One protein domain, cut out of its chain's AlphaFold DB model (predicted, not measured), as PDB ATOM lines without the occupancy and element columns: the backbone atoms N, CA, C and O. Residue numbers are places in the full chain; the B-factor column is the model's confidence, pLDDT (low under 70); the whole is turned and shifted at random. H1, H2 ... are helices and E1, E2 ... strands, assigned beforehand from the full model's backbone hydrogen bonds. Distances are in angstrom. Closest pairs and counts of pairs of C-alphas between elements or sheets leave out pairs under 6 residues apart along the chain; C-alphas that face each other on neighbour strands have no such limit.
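Overview. This is residues 6 to 51 and 63 to 129 of the 154 residues of a protein of Rhodococcus sp. MTM3W5.2 (UniProt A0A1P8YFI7). Two lobes sit side by side along the longest axis, each built of a sheet with a helix packed along its strands: in the larger lobe H2 lies over the inner strands E7 and E6 of the four-stranded sheet E4, E7, E6 and E5, and in the smaller H1 lies over the inner strand E2 of the three-stranded sheet E1, E2 and E3. Where the lobes meet, the edge strands E4 and E3 come near each other, and the short helix H3 bridges from E4 to the smaller sheet, on the opposite face of the larger sheet from H2. The printed part has 113 residues, with three named helices and seven named strands in the order H1 E1 E2 E3 E4 H2 E5 E6 E7 H3, a mixed class of helices and strands. The larger sheet has the order E4 E7 E6 E5 and is mixed, and the smaller has the order E1 E2 E3 and is antiparallel. The whole is compact, with a radius of gyration of the C-alphas of 14.8 A, and it is rounded, spanning 42 by 32 by 28 A.

Arrangement. In the larger sheet, E4, residues 65 to 71, is an edge strand and parallel to E7, residues 106 to 112, with N 69 and O 109 2.9 A apart. E7 is antiparallel to E6, residues 96 to 99, with N 110 and O 97 at 2.8 A. E6 is antiparallel to the other edge strand E5, residues 88 to 92, with N 98 and O 90 at 2.8 A. E5, E6 and E7 form a meander, each strand the antiparallel neighbour of the one before, made of two hairpins. This sheet is twisted, its C-alphas lying up to 4.2 A off the best plane. H2, residues 74 to 82, is on it over E7 and E6 at a height of 8.6 A, and runs along the strands at 3 degrees to E7 on the local plane; the closest C-alphas of H2 and E7 are those of Val 74 and Gly 112, 6.1 A apart. E4, H2 and E5 form a split strand-helix-strand unit, two strands running the same way with E7 and E6 between them, and its crossover is right-handed. H3, residues 113 to 120, is on the opposite face and only just stands up from the sheet, rising 43 degrees; the closest C-alphas of H3 and E4 are those of Gly 70 and Arg 113, 3.9 A apart. With residues 117 to 120, H3 only grazes the smaller sheet of E1, residues 21 to 28, E2, residues 33 to 38, and E3, residues 44 to 49; the C-alphas of Ala 36 and Ala 120 are 5.6 A apart. These strands form a second meander, with N 23 and O 36 at 2.9 A and N 47 and O 35 at 3.0 A. H1, residues 6 to 17, is on one face, two layers of helix and sheet, over E2 at a height of 8.5 A and along the strands at 13 degrees to E2 on the local plane. The closest C-alphas of H1 and E3 are those of Val 8 and Ile 47, 5.7 A apart. E3 and E4 are near each other, with 6 pairs of C-alphas within 10 A, while H1 and H2 are apart. Every O i to N i+4 pair is within hydrogen-bond range in H1, H2 and H3.

Along the chain. In the larger sheet E4 is 18.8 A long, E7 19.6 A, E6 10.2 A and E5 11.0 A; E4 begins at C-alpha 65 (32.007, 113.337, 30.081). In the smaller sheet E1 is 19.6 A long, E2 17.8 A and E3 16.8 A. H1 is 16.3 A long from C-alpha 6 (21.557, 113.536, 44.140), H2 is 12.0 A, and H3 is 10.6 A, ending at C-alpha 120 (21.812, 100.768, 29.708).

Size, cuts and confidence. The C-alphas of Gly 17 and Asp 83 are the two farthest apart, 42.3 A. Residues 52 to 62 are not printed, and C-alphas 51 and 63 are 12.3 A apart across this cut, in the link from E3 to E4. Of the links printed whole, none is long. The mean pLDDT of the printed part is 93.7, with residues 127 to 128 under 70.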
ATOM      1  N   ASN A   6      22.568 112.507  44.411       98.00
ATOM      2  CA  ASN A   6      21.557 113.536  44.140       98.00
ATOM      3  C   ASN A   6      21.857 114.390  42.890       98.00
ATOM      4  O   ASN A   6      20.929 114.952  42.312       98.00
ATOM      5  N   ASN A   7      23.109 114.444  42.417       98.38
ATOM      6  CA  ASN A   7      23.415 115.006  41.098       98.38
ATOM      7  C   ASN A   7      22.892 114.085  39.982       98.38
ATOM      8  O   ASN A   7      22.364 114.580  38.989       98.38
ATOM      9  N   VAL A   8      22.976 112.755  40.151       98.38
ATOM     10  CA  VAL A   8      22.361 111.789  39.217       98.38
ATOM     11  C   VAL A   8      20.864 112.057  39.119       98.38
ATOM     12  O   VAL A   8      20.349 112.223  38.016       98.38
ATOM     13  N   ASP A   9      20.190 112.163  40.265       98.31
ATOM     14  CA  ASP A   9      18.750 112.421  40.322       98.31
ATOM     15  C   ASP A   9      18.382 113.737  39.623       98.31
ATOM     16  O   ASP A   9      17.433 113.780  38.838       98.31
ATOM     17  N   ALA A  10      19.165 114.799  39.842       98.19
ATOM     18  CA  ALA A  10      18.941 116.102  39.221       98.19
ATOM     19  C   ALA A  10      19.069 116.068  37.687       98.19
ATOM     20  O   ALA A  10      18.234 116.649  36.991       98.19
ATOM     21  N   TYR A  11      20.081 115.379  37.151       98.25
ATOM     22  CA  TYR A  11      20.247 115.224  35.702       98.25
ATOM     23  C   TYR A  11      19.168 114.338  35.083       98.25
ATOM     24  O   TYR A  11      18.667 114.659  34.008       98.25
ATOM     25  N   VAL A  12      18.775 113.256  35.760       98.25
ATOM     26  CA  VAL A  12      17.685 112.391  35.290       98.25
ATOM     27  C   VAL A  12      16.380 113.174  35.243       98.25
ATOM     28  O   VAL A  12      15.719 113.178  34.210       98.25
ATOM     29  N   ALA A  13      16.038 113.905  36.306       98.06
ATOM     30  CA  ALA A  13      14.839 114.738  36.329       98.06
ATOM     31  C   ALA A  13      14.846 115.791  35.208       98.06
ATOM     32  O   ALA A  13      13.835 115.974  34.531       98.06
ATOM     33  N   ALA A  14      15.987 116.448  34.973       97.94
ATOM     34  CA  ALA A  14      16.133 117.408  33.881       97.94
ATOM     35  C   ALA A  14      15.953 116.753  32.502       97.94
ATOM     36  O   ALA A  14      15.250 117.301  31.657       97.94
ATOM     37  N   ALA A  15      16.534 115.570  32.287       98.06
ATOM     38  CA  ALA A  15      16.390 114.832  31.037       98.06
ATOM     39  C   ALA A  15      14.930 114.429  30.784       98.06
ATOM     40  O   ALA A  15      14.415 114.657  29.693       98.06
ATOM     41  N   LEU A  16      14.242 113.889  31.796       98.44
ATOM     42  CA  LEU A  16      12.826 113.520  31.690       98.44
ATOM     43  C   LEU A  16      11.941 114.744  31.420       98.44
ATOM     44  O   LEU A  16      11.065 114.692  30.561       98.44
ATOM     45  N   GLY A  17      12.209 115.873  32.085       98.31
ATOM     46  CA  GLY A  17      11.535 117.144  31.801       98.31
ATOM     47  C   GLY A  17      11.783 117.663  30.378       98.31
ATOM     48  O   GLY A  17      10.936 118.357  29.826       98.31
ATOM     49  N   GLY A  18      12.915 117.295  29.771       97.88
ATOM     50  CA  GLY A  18      13.260 117.570  28.374       97.88
ATOM     51  C   GLY A  18      12.724 116.547  27.363       97.88
ATOM     52  O   GLY A  18      13.095 116.611  26.195       97.88
ATOM     53  N   GLY A  19      11.882 115.599  27.787       98.25
ATOM     54  CA  GLY A  19      11.275 114.592  26.912       98.25
ATOM     55  C   GLY A  19      12.064 113.288  26.779       98.25
ATOM     56  O   GLY A  19      11.702 112.445  25.959       98.25
ATOM     57  N   ALA A  20      13.124 113.087  27.567       98.44
ATOM     58  CA  ALA A  20      13.796 111.795  27.615       98.44
ATOM     59  C   ALA A  20      12.882 110.708  28.208       98.44
ATOM     60  O   ALA A  20      12.045 110.967  29.072       98.44
ATOM     61  N   THR A  21      13.093 109.465  27.788       98.38
ATOM     62  CA  THR A  21      12.440 108.279  28.349       98.38
ATOM     63  C   THR A  21      13.365 107.600  29.353       98.38
ATOM     64  O   THR A  21      14.558 107.422  29.101       98.38
ATOM     65  N   GLN A  22      12.830 107.188  30.502       98.12
ATOM     66  CA  GLN A  22      13.603 106.439  31.489       98.12
ATOM     67  C   GLN A  22      13.827 104.996  31.018       98.12
ATOM     68  O   GLN A  22      12.869 104.244  30.867       98.12
ATOM     69  N   LEU A  23      15.090 104.591  30.860       97.88
ATOM     70  CA  LEU A  23      15.457 103.200  30.565       97.88
ATOM     71  C   LEU A  23      15.712 102.417  31.853       97.88
ATOM     72  O   LEU A  23      15.237 101.296  32.026       97.88
ATOM     73  N   LYS A  24      16.455 103.021  32.787       97.19
ATOM     74  CA  LYS A  24      16.729 102.449  34.108       97.19
ATOM     75  C   LYS A  24      16.586 103.512  35.188       97.19
ATOM     76  O   LYS A  24      17.231 104.557  35.077       97.19
ATOM     77  N   PRO A  25      15.795 103.245  36.243       97.31
ATOM     78  CA  PRO A  25      15.631 104.188  37.335       97.31
ATOM     79  C   PRO A  25      16.953 104.408  38.088       97.31
ATOM     80  O   PRO A  25      17.753 103.465  38.203       97.31
ATOM     81  N   PRO A  26      17.155 105.609  38.659       97.44
ATOM     82  CA  PRO A  26      18.227 105.865  39.610       97.44
ATOM     83  C   PRO A  26      18.234 104.830  40.737       97.44
ATOM     84  O   PRO A  26      17.251 104.643  41.454       97.44
ATOM     85  N   SER A  27      19.337 104.097  40.870       97.25
ATOM     86  CA  SER A  27      19.447 103.024  41.858       97.25
ATOM     87  C   SER A  27      20.886 102.792  42.308       97.25
ATOM     88  O   SER A  27      21.858 103.074  41.602       97.25
ATOM     89  N   LYS A  28      21.028 102.259  43.528       96.94
ATOM     90  CA  LYS A  28      22.319 101.794  44.048       96.94
ATOM     91  C   LYS A  28      22.716 100.495  43.353       96.94
ATOM     92  O   LYS A  28      21.896  99.603  43.161       96.94
ATOM     93  N   SER A  29      24.002 100.360  43.065       93.06
ATOM     94  CA  SER A  29      24.615  99.136  42.555       93.06
ATOM     95  C   SER A  29      25.873  98.785  43.349       93.06
ATOM     96  O   SER A  29      26.244  99.468  44.312       93.06
ATOM     97  N   LEU A  30      26.566  97.718  42.946       89.50
ATOM     98  CA  LEU A  30      27.882  97.388  43.492       89.50
ATOM     99  C   LEU A  30      28.886  98.532  43.267       89.50
ATOM    100  O   LEU A  30      29.637  98.862  44.182       89.50
ATOM    101  N   TRP A  31      28.811  99.190  42.109       86.81
ATOM    102  CA  TRP A  31      29.798 100.156  41.619       86.81
ATOM    103  C   TRP A  31      29.497 101.614  41.972       86.81
ATOM    104  O   TRP A  31      30.321 102.480  41.704       86.81
ATOM    105  N   GLY A  32      28.336 101.894  42.571       95.75
ATOM    106  CA  GLY A  32      27.952 103.257  42.931       95.75
ATOM    107  C   GLY A  32      26.446 103.473  42.882       95.75
ATOM    108  O   GLY A  32      25.679 102.622  43.339       95.75
ATOM    109  N   TYR A  33      26.041 104.603  42.319       97.94
ATOM    110  CA  TYR A  33      24.662 105.006  42.076       97.94
ATOM    111  C   TYR A  33      24.519 105.494  40.635       97.94
ATOM    112  O   TYR A  33      25.385 106.223  40.155       97.94
ATOM    113  N   GLY A  34      23.462 105.101  39.931       97.44
ATOM    114  CA  GLY A  34      23.300 105.528  38.546       97.44
ATOM    115  C   GLY A  34      21.946 105.213  37.936       97.44
ATOM    116  O   GLY A  34      21.141 104.480  38.510       97.44
ATOM    117  N   ALA A  35      21.738 105.776  36.752       97.81
ATOM    118  CA  ALA A  35      20.531 105.666  35.947       97.81
ATOM    119  C   ALA A  35      20.879 105.647  34.453       97.81
ATOM    120  O   ALA A  35      21.990 106.019  34.061       97.81
ATOM    121  N   ALA A  36      19.906 105.264  33.629       98.12
ATOM    122  CA  ALA A  36      19.993 105.400  32.180       98.12
ATOM    123  C   ALA A  36      18.698 105.996  31.620       98.12
ATOM    124  O   ALA A  36      17.598 105.597  32.015       98.12
ATOM    125  N   VAL A  37      18.835 106.928  30.683       98.44
ATOM    126  CA  VAL A  37      17.725 107.558  29.960       98.44
ATOM    127  C   VAL A  37      18.021 107.569  28.464       98.44
ATOM    128  O   VAL A  37      19.184 107.562  28.062       98.44
ATOM    129  N   GLN A  38      16.975 107.594  27.649       97.62
ATOM    130  CA  GLN A  38      17.064 107.795  26.207       97.62
ATOM    131  C   GLN A  38      16.515 109.175  25.856       97.62
ATOM    132  O   GLN A  38      15.365 109.473  26.171       97.62
ATOM    133  N   ALA A  39      17.329 110.016  25.230       96.69
ATOM    134  CA  ALA A  39      16.912 111.320  24.738       96.69
ATOM    135  C   ALA A  39      15.985 111.187  23.507       96.69
ATOM    136  O   ALA A  39      15.967 110.131  22.869       96.69
ATOM    137  N   PRO A  40      15.214 112.233  23.150       95.94
ATOM    138  CA  PRO A  40      14.291 112.193  22.007       95.94
ATOM    139  C   PRO A  40      14.944 111.885  20.650       95.94
ATOM    140  O   PRO A  40      14.286 111.361  19.758       95.94
ATOM    141  N   ASP A  41      16.232 112.194  20.497       92.00
ATOM    142  CA  ASP A  41      17.040 111.879  19.312       92.00
ATOM    143  C   ASP A  41      17.520 110.414  19.270       92.00
ATOM    144  O   ASP A  41      18.192 109.999  18.328       92.00
ATOM    145  N   GLY A  42      17.171 109.618  20.284       91.44
ATOM    146  CA  GLY A  42      17.553 108.220  20.427       91.44
ATOM    147  C   GLY A  42      18.852 107.996  21.202       91.44
ATOM    148  O   GLY A  42      19.135 106.842  21.541       91.44
ATOM    149  N   ALA A  43      19.609 109.047  21.538       93.31
ATOM    150  CA  ALA A  43      20.866 108.924  22.268       93.31
ATOM    151  C   ALA A  43      20.643 108.392  23.691       93.31
ATOM    152  O   ALA A  43      19.742 108.824  24.412       93.31
ATOM    153  N   ILE A  44      21.497 107.466  24.123       95.31
ATOM    154  CA  ILE A  44      21.415 106.865  25.454       95.31
ATOM    155  C   ILE A  44      22.431 107.525  26.379       95.31
ATOM    156  O   ILE A  44      23.637 107.475  26.142       95.31
ATOM    157  N   TRP A  45      21.940 108.062  27.490       97.31
ATOM    158  CA  TRP A  45      22.750 108.699  28.519       97.31
ATOM    159  C   TRP A  45      22.775 107.839  29.776       97.31
ATOM    160  O   TRP A  45      21.736 107.563  30.376       97.31
ATOM    161  N   THR A  46      23.976 107.438  30.195       97.19
ATOM    162  CA  THR A  46      24.201 106.852  31.524       97.19
ATOM    163  C   THR A  46      24.749 107.926  32.447       97.19
ATOM    164  O   THR A  46      25.814 108.492  32.195       97.19
ATOM    165  N   ILE A  47      24.039 108.187  33.539       97.81
ATOM    166  CA  ILE A  47      24.449 109.158  34.552       97.81
ATOM    167  C   ILE A  47      24.809 108.362  35.798       97.81
ATOM    168  O   ILE A  47      24.004 107.571  36.292       97.81
ATOM    169  N   ALA A  48      26.040 108.522  36.273       97.12
ATOM    170  CA  ALA A  48      26.585 107.677  37.323       97.12
ATOM    171  C   ALA A  48      27.509 108.444  38.267       97.12
ATOM    172  O   ALA A  48      28.256 109.331  37.848       97.12
ATOM    173  N   SER A  49      27.473 108.021  39.527       97.69
ATOM    174  CA  SER A  49      28.347 108.414  40.624       97.69
ATOM    175  C   SER A  49      28.964 107.153  41.223       97.69
ATOM    176  O   SER A  49      28.251 106.185  41.496       97.69
ATOM    177  N   SER A  50      30.273 107.154  41.477       96.00
ATOM    178  CA  SER A  50      30.933 106.082  42.242       96.00
ATOM    179  C   SER A  50      30.581 106.149  43.735       96.00
ATOM    180  O   SER A  50      30.571 105.129  44.430       96.00
ATOM    181  N   SER A  51      30.214 107.336  44.230       96.50
ATOM    182  CA  SER A  51      29.659 107.519  45.568       96.50
ATOM    183  C   SER A  51      28.239 106.957  45.664       96.50
ATOM    184  O   SER A  51      27.445 107.010  44.722       96.50
ATOM    185  N   ASP A  63      31.808 115.606  36.648       94.00
ATOM    186  CA  ASP A  63      33.253 115.440  36.824       94.00
ATOM    187  C   ASP A  63      33.925 115.018  35.512       94.00
ATOM    188  O   ASP A  63      35.068 115.362  35.238       94.00
ATOM    189  N   GLU A  64      33.212 114.231  34.701       93.25
ATOM    190  CA  GLU A  64      33.745 113.648  33.471       93.25
ATOM    191  C   GLU A  64      32.621 113.391  32.465       93.25
ATOM    192  O   GLU A  64      31.572 112.841  32.823       93.25
ATOM    193  N   LEU A  65      32.855 113.730  31.200       95.00
ATOM    194  CA  LEU A  65      32.007 113.337  30.081       95.00
ATOM    195  C   LEU A  65      32.710 112.233  29.287       95.00
ATOM    196  O   LEU A  65      33.842 112.402  28.842       95.00
ATOM    197  N   VAL A  66      32.037 111.094  29.117       95.25
ATOM    198  CA  VAL A  66      32.614 109.905  28.477       95.25
ATOM    199  C   VAL A  66      31.792 109.531  27.251       95.25
ATOM    200  O   VAL A  66      30.599 109.251  27.372       95.25
ATOM    201  N   LEU A  67      32.444 109.456  26.091       95.44
ATOM    202  CA  LEU A  67      31.914 108.764  24.923       95.44
ATOM    203  C   LEU A  67      32.252 107.276  25.054       95.44
ATOM    204  O   LEU A  67      33.404 106.870  24.883       95.44
ATOM    205  N   LEU A  68      31.247 106.469  25.393       96.00
ATOM    206  CA  LEU A  68      31.403 105.033  25.619       96.00
ATOM    207  C   LEU A  68      30.885 104.234  24.420       96.00
ATOM    208  O   LEU A  68      29.675 104.115  24.229       96.00
ATOM    209  N   LEU A  69      31.797 103.657  23.640       96.12
ATOM    210  CA  LEU A  69      31.456 102.881  22.446       96.12
ATOM    211  C   LEU A  69      31.239 101.401  22.780       96.12
ATOM    212  O   LEU A  69      32.048 100.766  23.465       96.12
ATOM    213  N   GLY A  70      30.131 100.848  22.283       95.25
ATOM    214  CA  GLY A  70      29.789  99.433  22.396       95.25
ATOM    215  C   GLY A  70      30.360  98.627  21.236       95.25
ATOM    216  O   GLY A  70      29.785  98.637  20.151       95.25
ATOM    217  N   VAL A  71      31.441  97.891  21.484       95.94
ATOM    218  CA  VAL A  71      32.216  97.198  20.439       95.94
ATOM    219  C   VAL A  71      32.105  95.676  20.530       95.94
ATOM    220  O   VAL A  71      31.893  95.127  21.616       95.94
ATOM    221  N   GLU A  72      32.238  94.983  19.401       94.94
ATOM    222  CA  GLU A  72      32.179  93.518  19.325       94.94
ATOM    223  C   GLU A  72      33.427  92.877  19.954       94.94
ATOM    224  O   GLU A  72      33.309  92.016  20.829       94.94
ATOM    225  N   ASP A  73      34.627  93.343  19.581       95.88
ATOM    226  CA  ASP A  73      35.895  92.892  20.167       95.88
ATOM    227  C   ASP A  73      36.722  94.065  20.704       95.88
ATOM    228  O   ASP A  73      37.527  94.677  20.003       95.88
ATOM    229  N   VAL A  74      36.591  94.314  22.011       98.00
ATOM    230  CA  VAL A  74      37.334  95.364  22.730       98.00
ATOM    231  C   VAL A  74      38.842  95.271  22.502       98.00
ATOM    232  O   VAL A  74      39.503  96.304  22.446       98.00
ATOM    233  N   LYS A  75      39.420  94.067  22.376       97.25
ATOM    234  CA  LYS A  75      40.869  93.926  22.168       97.25
ATOM    235  C   LYS A  75      41.262  94.417  20.776       97.25
ATOM    236  O   LYS A  75      42.253  95.134  20.659       97.25
ATOM    237  N   ALA A  76      40.501  94.028  19.755       97.12
ATOM    238  CA  ALA A  76      40.771  94.411  18.374       97.12
ATOM    239  C   ALA A  76      40.569  95.920  18.177       97.12
ATOM    240  O   ALA A  76      41.473  96.598  17.692       97.12
ATOM    241  N   THR A  77      39.447  96.469  18.652       97.81
ATOM    242  CA  THR A  77      39.142  97.902  18.524       97.81
ATOM    243  C   THR A  77      40.093  98.761  19.367       97.81
ATOM    244  O   THR A  77      40.536  99.817  18.919       97.81
ATOM    245  N   LYS A  78      40.528  98.286  20.544       97.69
ATOM    246  CA  LYS A  78      41.620  98.926  21.297       97.69
ATOM    247  C   LYS A  78      42.890  99.038  20.456       97.69
ATOM    248  O   LYS A  78      43.460 100.121  20.387       97.69
ATOM    249  N   GLN A  79      43.347  97.932  19.862       97.31
ATOM    250  CA  GLN A  79      44.570  97.932  19.056       97.31
ATOM    251  C   GLN A  79      44.434  98.884  17.863       97.31
ATOM    252  O   GLN A  79      45.319  99.697  17.636       97.31
ATOM    253  N   PHE A  80      43.279  98.866  17.194       97.12
ATOM    254  CA  PHE A  80      42.975  99.756  16.075       97.12
ATOM    255  C   PHE A  80      43.148 101.247  16.414       97.12
ATOM    256  O   PHE A  80      43.694 102.000  15.601       97.12
ATOM    257  N   TYR A  81      42.696 101.671  17.599       95.69
ATOM    258  CA  TYR A  81      42.858 103.046  18.076       95.69
ATOM    259  C   TYR A  81      44.291 103.349  18.543       95.69
ATOM    260  O   TYR A  81      44.801 104.436  18.274       95.69
ATOM    261  N   VAL A  82      44.970 102.397  19.191       95.50
ATOM    262  CA  VAL A  82      46.383 102.545  19.593       95.50
ATOM    263  C   VAL A  82      47.293 102.717  18.378       95.50
ATOM    264  O   VAL A  82      48.149 103.598  18.384       95.50
ATOM    265  N   ASP A  83      47.064 101.953  17.310       95.44
ATOM    266  CA  ASP A  83      47.814 102.061  16.050       95.44
ATOM    267  C   ASP A  83      47.623 103.429  15.364       95.44
ATOM    268  O   ASP A  83      48.388 103.801  14.478       95.44
ATOM    269  N   ARG A  84      46.616 104.200  15.796       92.31
ATOM    270  CA  ARG A  84      46.320 105.575  15.364       92.31
ATOM    271  C   ARG A  84      46.772 106.633  16.371       92.31
ATOM    272  O   ARG A  84      46.398 107.795  16.259       92.31
ATOM    273  N   GLY A  85      47.576 106.240  17.355       91.12
ATOM    274  CA  GLY A  85      48.196 107.148  18.314       91.12
ATOM    275  C   GLY A  85      47.347 107.475  19.542       91.12
ATOM    276  O   GLY A  85      47.761 108.314  20.341       91.12
ATOM    277  N   LEU A  86      46.192 106.828  19.746       92.00
ATOM    278  CA  LEU A  86      45.420 107.029  20.973       92.00
ATOM    279  C   LEU A  86      46.075 106.269  22.133       92.00
ATOM    280  O   LEU A  86      46.126 105.036  22.152       92.00
ATOM    281  N   ALA A  87      46.546 107.010  23.134       93.44
ATOM    282  CA  ALA A  87      47.144 106.441  24.334       93.44
ATOM    283  C   ALA A  87      46.078 105.823  25.252       93.44
ATOM    284  O   ALA A  87      45.010 106.394  25.462       93.44
ATOM    285  N   VAL A  88      46.376 104.661  25.835       96.38
ATOM    286  CA  VAL A  88      45.493 103.989  26.799       96.38
ATOM    287  C   VAL A  88      45.791 104.490  28.206       96.38
ATOM    288  O   VAL A  88      46.936 104.448  28.642       96.38
ATOM    289  N   GLU A  89      44.753 104.895  28.936       96.25
ATOM    290  CA  GLU A  89      44.855 105.282  30.347       96.25
ATOM    291  C   GLU A  89      44.541 104.098  31.269       96.25
ATOM    292  O   GLU A  89      45.283 103.805  32.204       96.25
ATOM    293  N   LYS A  90      43.440 103.381  31.004       95.50
ATOM    294  CA  LYS A  90      42.988 102.240  31.820       95.50
ATOM    295  C   LYS A  90      42.547 101.095  30.924       95.50
ATOM    296  O   LYS A  90      41.900 101.306  29.904       95.50
ATOM    297  N   SER A  91      42.850  99.857  31.307       95.75
ATOM    298  CA  SER A  91      42.432  98.671  30.551       95.75
ATOM    299  C   SER A  91      42.129  97.511  31.492       95.75
ATOM    300  O   SER A  91      42.975  97.109  32.285       95.75
ATOM    301  N   PHE A  92      40.926  96.948  31.377       92.69
ATOM    302  CA  PHE A  92      40.467  95.801  32.162       92.69
ATOM    303  C   PHE A  92      40.193  94.617  31.228       92.69
ATOM    304  O   PHE A  92      39.048  94.259  30.925       92.69
ATOM    305  N   GLY A  93      41.280  94.019  30.734       88.06
ATOM    306  CA  GLY A  93      41.243  92.867  29.835       88.06
ATOM    307  C   GLY A  93      40.461  93.147  28.548       88.06
ATOM    308  O   GLY A  93      40.663  94.166  27.895       88.06
ATOM    309  N   ARG A  94      39.553  92.232  28.184       92.31
ATOM    310  CA  ARG A  94      38.686  92.338  26.993       92.31
ATOM    311  C   ARG A  94      37.324  92.982  27.279       92.31
ATOM    312  O   ARG A  94      36.416  92.858  26.469       92.31
ATOM    313  N   LYS A  95      37.140  93.580  28.460       92.19
ATOM    314  CA  LYS A  95      35.836  94.115  28.883       92.19
ATOM    315  C   LYS A  95      35.756  95.622  28.731       92.19
ATOM    316  O   LYS A  95      34.730  96.113  28.291       92.19
ATOM    317  N   TYR A  96      36.821  96.329  29.097       95.69
ATOM    318  CA  TYR A  96      36.829  97.784  29.121       95.69
ATOM    319  C   TYR A  96      38.209  98.337  28.784       95.69
ATOM    320  O   TYR A  96      39.229  97.813  29.248       95.69
ATOM    321  N   VAL A  97      38.234  99.429  28.030       97.94
ATOM    322  CA  VAL A  97      39.409 100.288  27.888       97.94
ATOM    323  C   VAL A  97      38.966 101.744  27.930       97.94
ATOM    324  O   VAL A  97      37.917 102.087  27.398       97.94
ATOM    325  N   GLN A  98      39.774 102.585  28.554       96.94
ATOM    326  CA  GLN A  98      39.657 104.035  28.536       96.94
ATOM    327  C   GLN A  98      40.946 104.594  27.957       96.94
ATOM    328  O   GLN A  98      42.042 104.188  28.362       96.94
ATOM    329  N   PHE A  99      40.802 105.502  27.004       95.31
ATOM    330  CA  PHE A  99      41.914 106.232  26.424       95.31
ATOM    331  C   PHE A  99      42.188 107.489  27.238       95.31
ATOM    332  O   PHE A  99      41.305 107.987  27.936       95.31
ATOM    333  N   ALA A 100      43.424 107.974  27.162       91.50
ATOM    334  CA  ALA A 100      43.810 109.221  27.793       91.50
ATOM    335  C   ALA A 100      42.900 110.354  27.304       91.50
ATOM    336  O   ALA A 100      42.552 110.420  26.120       91.50
ATOM    337  N   GLY A 101      42.498 111.214  28.240       77.06
ATOM    338  CA  GLY A 101      41.617 112.340  27.966       77.06
ATOM    339  C   GLY A 101      42.148 113.225  26.841       77.06
ATOM    340  O   GLY A 101      43.354 113.390  26.657       77.06
ATOM    341  N   SER A 102      41.223 113.806  26.083       71.12
ATOM    342  CA  SER A 102      41.545 114.815  25.079       71.12
ATOM    343  C   SER A 102      41.377 116.217  25.667       71.12
ATOM    344  O   SER A 102      40.615 116.419  26.613       71.12
ATOM    345  N   SER A 103      42.021 117.219  25.065       71.75
ATOM    346  CA  SER A 103      41.800 118.634  25.409       71.75
ATOM    347  C   SER A 103      40.354 119.103  25.190       71.75
ATOM    348  O   SER A 103      39.999 120.191  25.630       71.75
ATOM    349  N   SER A 104      39.511 118.292  24.536       73.69
ATOM    350  CA  SER A 104      38.096 118.592  24.289       73.69
ATOM    351  C   SER A 104      37.194 118.420  25.518       73.69
ATOM    352  O   SER A 104      36.028 118.805  25.473       73.69
ATOM    353  N   GLY A 105      37.697 117.818  26.602       85.62
ATOM    354  CA  GLY A 105      36.895 117.512  27.791       85.62
ATOM    355  C   GLY A 105      36.010 116.266  27.655       85.62
ATOM    356  O   GLY A 105      35.243 115.967  28.569       85.62
ATOM    357  N   VAL A 106      36.127 115.522  26.547       91.69
ATOM    358  CA  VAL A 106      35.477 114.219  26.349       91.69
ATOM    359  C   VAL A 106      36.516 113.100  26.400       91.69
ATOM    360  O   VAL A 106      37.492 113.092  25.641       91.69
ATOM    361  N   THR A 107      36.279 112.131  27.281       94.19
ATOM    362  CA  THR A 107      37.048 110.886  27.376       94.19
ATOM    363  C   THR A 107      36.463 109.839  26.428       94.19
ATOM    364  O   THR A 107      35.252 109.612  26.426       94.19
ATOM    365  N   LEU A 108      37.307 109.149  25.654       95.50
ATOM    366  CA  LEU A 108      36.895 107.978  24.873       95.50
ATOM    367  C   LEU A 108      37.081 106.697  25.692       95.50
ATOM    368  O   LEU A 108      38.155 106.448  26.245       95.50
ATOM    369  N   ALA A 109      36.068 105.835  25.700       96.94
ATOM    370  CA  ALA A 109      36.160 104.500  26.276       96.94
ATOM    371  C   ALA A 109      35.415 103.463  25.426       96.94
ATOM    372  O   ALA A 109      34.472 103.788  24.708       96.94
ATOM    373  N   LEU A 110      35.821 102.196  25.533       98.00
ATOM    374  CA  LEU A 110      35.164 101.063  24.880       98.00
ATOM    375  C   LEU A 110      34.671 100.071  25.922       98.00
ATOM    376  O   LEU A 110      35.352  99.794  26.914       98.00
ATOM    377  N   ASN A 111      33.525  99.469  25.642       96.81
ATOM    378  CA  ASN A 111      32.982  98.355  26.401       96.81
ATOM    379  C   ASN A 111      32.383  97.328  25.439       96.81
ATOM    380  O   ASN A 111      31.949  97.674  24.343       96.81
ATOM    381  N   GLY A 112      32.334  96.060  25.842       96.50
ATOM    382  CA  GLY A 112      31.693  95.033  25.021       96.50
ATOM    383  C   GLY A 112      30.219  95.376  24.780       96.50
ATOM    384  O   GLY A 112      29.486  95.612  25.746       96.50
ATOM    385  N   ARG A 113      29.763  95.371  23.521       94.75
ATOM    386  CA  ARG A 113      28.425  95.850  23.118       94.75
ATOM    387  C   ARG A 113      27.295  95.265  23.965       94.75
ATOM    388  O   ARG A 113      26.479  96.001  24.510       94.75
ATOM    389  N   ARG A 114      27.293  93.941  24.163       94.12
ATOM    390  CA  ARG A 114      26.278  93.252  24.986       94.12
ATOM    391  C   ARG A 114      26.285  93.709  26.447       94.12
ATOM    392  O   ARG A 114      25.227  93.855  27.053       94.12
ATOM    393  N   ALA A 115      27.468  93.927  27.021       93.00
ATOM    394  CA  ALA A 115      27.596  94.388  28.400       93.00
ATOM    395  C   ALA A 115      27.128  95.841  28.543       93.00
ATOM    396  O   ALA A 115      26.418  96.161  29.496       93.00
ATOM    397  N   LEU A 116      27.474  96.696  27.577       94.44
ATOM    398  CA  LEU A 116      27.018  98.081  27.538       94.44
ATOM    399  C   LEU A 116      25.492  98.174  27.405       94.44
ATOM    400  O   LEU A 116      24.856  98.842  28.217       94.44
ATOM    401  N   ALA A 117      24.898  97.436  26.465       94.44
ATOM    402  CA  ALA A 117      23.450  97.396  26.267       94.44
ATOM    403  C   ALA A 117      22.709  96.924  27.531       94.44
ATOM    404  O   ALA A 117      21.782  97.584  28.001       94.44
ATOM    405  N   LYS A 118      23.191  95.849  28.172       93.25
ATOM    406  CA  LYS A 118      22.659  95.375  29.462       93.25
ATOM    407  C   LYS A 118      22.762  96.438  30.561       93.25
ATOM    408  O   LYS A 118      21.852  96.582  31.385       93.25
ATOM    409  N   ASN A 119      23.870  97.176  30.605       90.50
ATOM    410  CA  ASN A 119      24.054  98.250  31.577       90.50
ATOM    411  C   ASN A 119      23.057  99.390  31.356       90.50
ATOM    412  O   ASN A 119      22.510  99.869  32.348       90.50
ATOM    413  N   ALA A 120      22.778  99.745  30.100       92.44
ATOM    414  CA  ALA A 120      21.812 100.768  29.708       92.44
ATOM    415  C   ALA A 120      20.343 100.313  29.783       92.44
ATOM    416  O   ALA A 120      19.458 101.150  29.906       92.44
ATOM    417  N   GLY A 121      20.076  99.004  29.772       93.06
ATOM    418  CA  GLY A 121      18.714  98.460  29.805       93.06
ATOM    419  C   GLY A 121      18.054  98.381  28.429       93.06
ATOM    420  O   GLY A 121      16.834  98.433  28.341       93.06
ATOM    421  N   VAL A 122      18.853  98.252  27.368       93.19
ATOM    422  CA  VAL A 122      18.376  98.136  25.982       93.19
ATOM    423  C   VAL A 122      18.808  96.811  25.360       93.19
ATOM    424  O   VAL A 122      19.677  96.113  25.893       93.19
ATOM    425  N   SER A 123      18.201  96.460  24.224       91.88
ATOM    426  CA  SER A 123      18.661  95.326  23.422       91.88
ATOM    427  C   SER A 123      20.088  95.566  22.927       91.88
ATOM    428  O   SER A 123      20.461  96.684  22.580       91.88
ATOM    429  N   ALA A 124      20.894  94.505  22.894       90.00
ATOM    430  CA  ALA A 124      22.203  94.538  22.245       90.00
ATOM    431  C   ALA A 124      22.101  94.371  20.721       90.00
ATOM    432  O   ALA A 124      23.101  94.544  20.023       90.00
ATOM    433  N   GLU A 125      20.923  93.986  20.231       84.50
ATOM    434  CA  GLU A 125      20.622  93.884  18.812       84.50
ATOM    435  C   GLU A 125      20.185  95.245  18.277       84.50
ATOM    436  O   GLU A 125      19.386  95.951  18.892       84.50
ATOM    437  N   GLY A 126      20.711  95.586  17.111       72.06
ATOM    438  CA  GLY A 126      20.386  96.795  16.380       72.06
ATOM    439  C   GLY A 126      21.059  96.738  15.017       72.06
ATOM    440  O   GLY A 126      22.142  96.168  14.870       72.06
ATOM    441  N   THR A 127      20.400  97.299  14.016       64.94
ATOM    442  CA  THR A 127      20.945  97.494  12.673       64.94
ATOM    443  C   THR A 127      20.747  98.957  12.289       64.94
ATOM    444  O   THR A 127      19.830  99.612  12.782       64.94
ATOM    445  N   GLY A 128      21.613  99.486  11.426       67.00
ATOM    446  CA  GLY A 128      21.537 100.874  10.964       67.00
ATOM    447  C   GLY A 128      22.679 101.755  11.467       67.00
ATOM    448  O   GLY A 128      23.694 101.268  11.957       67.00
ATOM    449  N   SER A 129      22.526 103.064  11.265       73.06
ATOM    450  CA  SER A 129      23.525 104.066  11.643       73.06
ATOM    451  C   SER A 129      23.647 104.188  13.162       73.06
ATOM    452  O   SER A 129      22.641 104.167  13.868       73.06
TER     453      SER A 129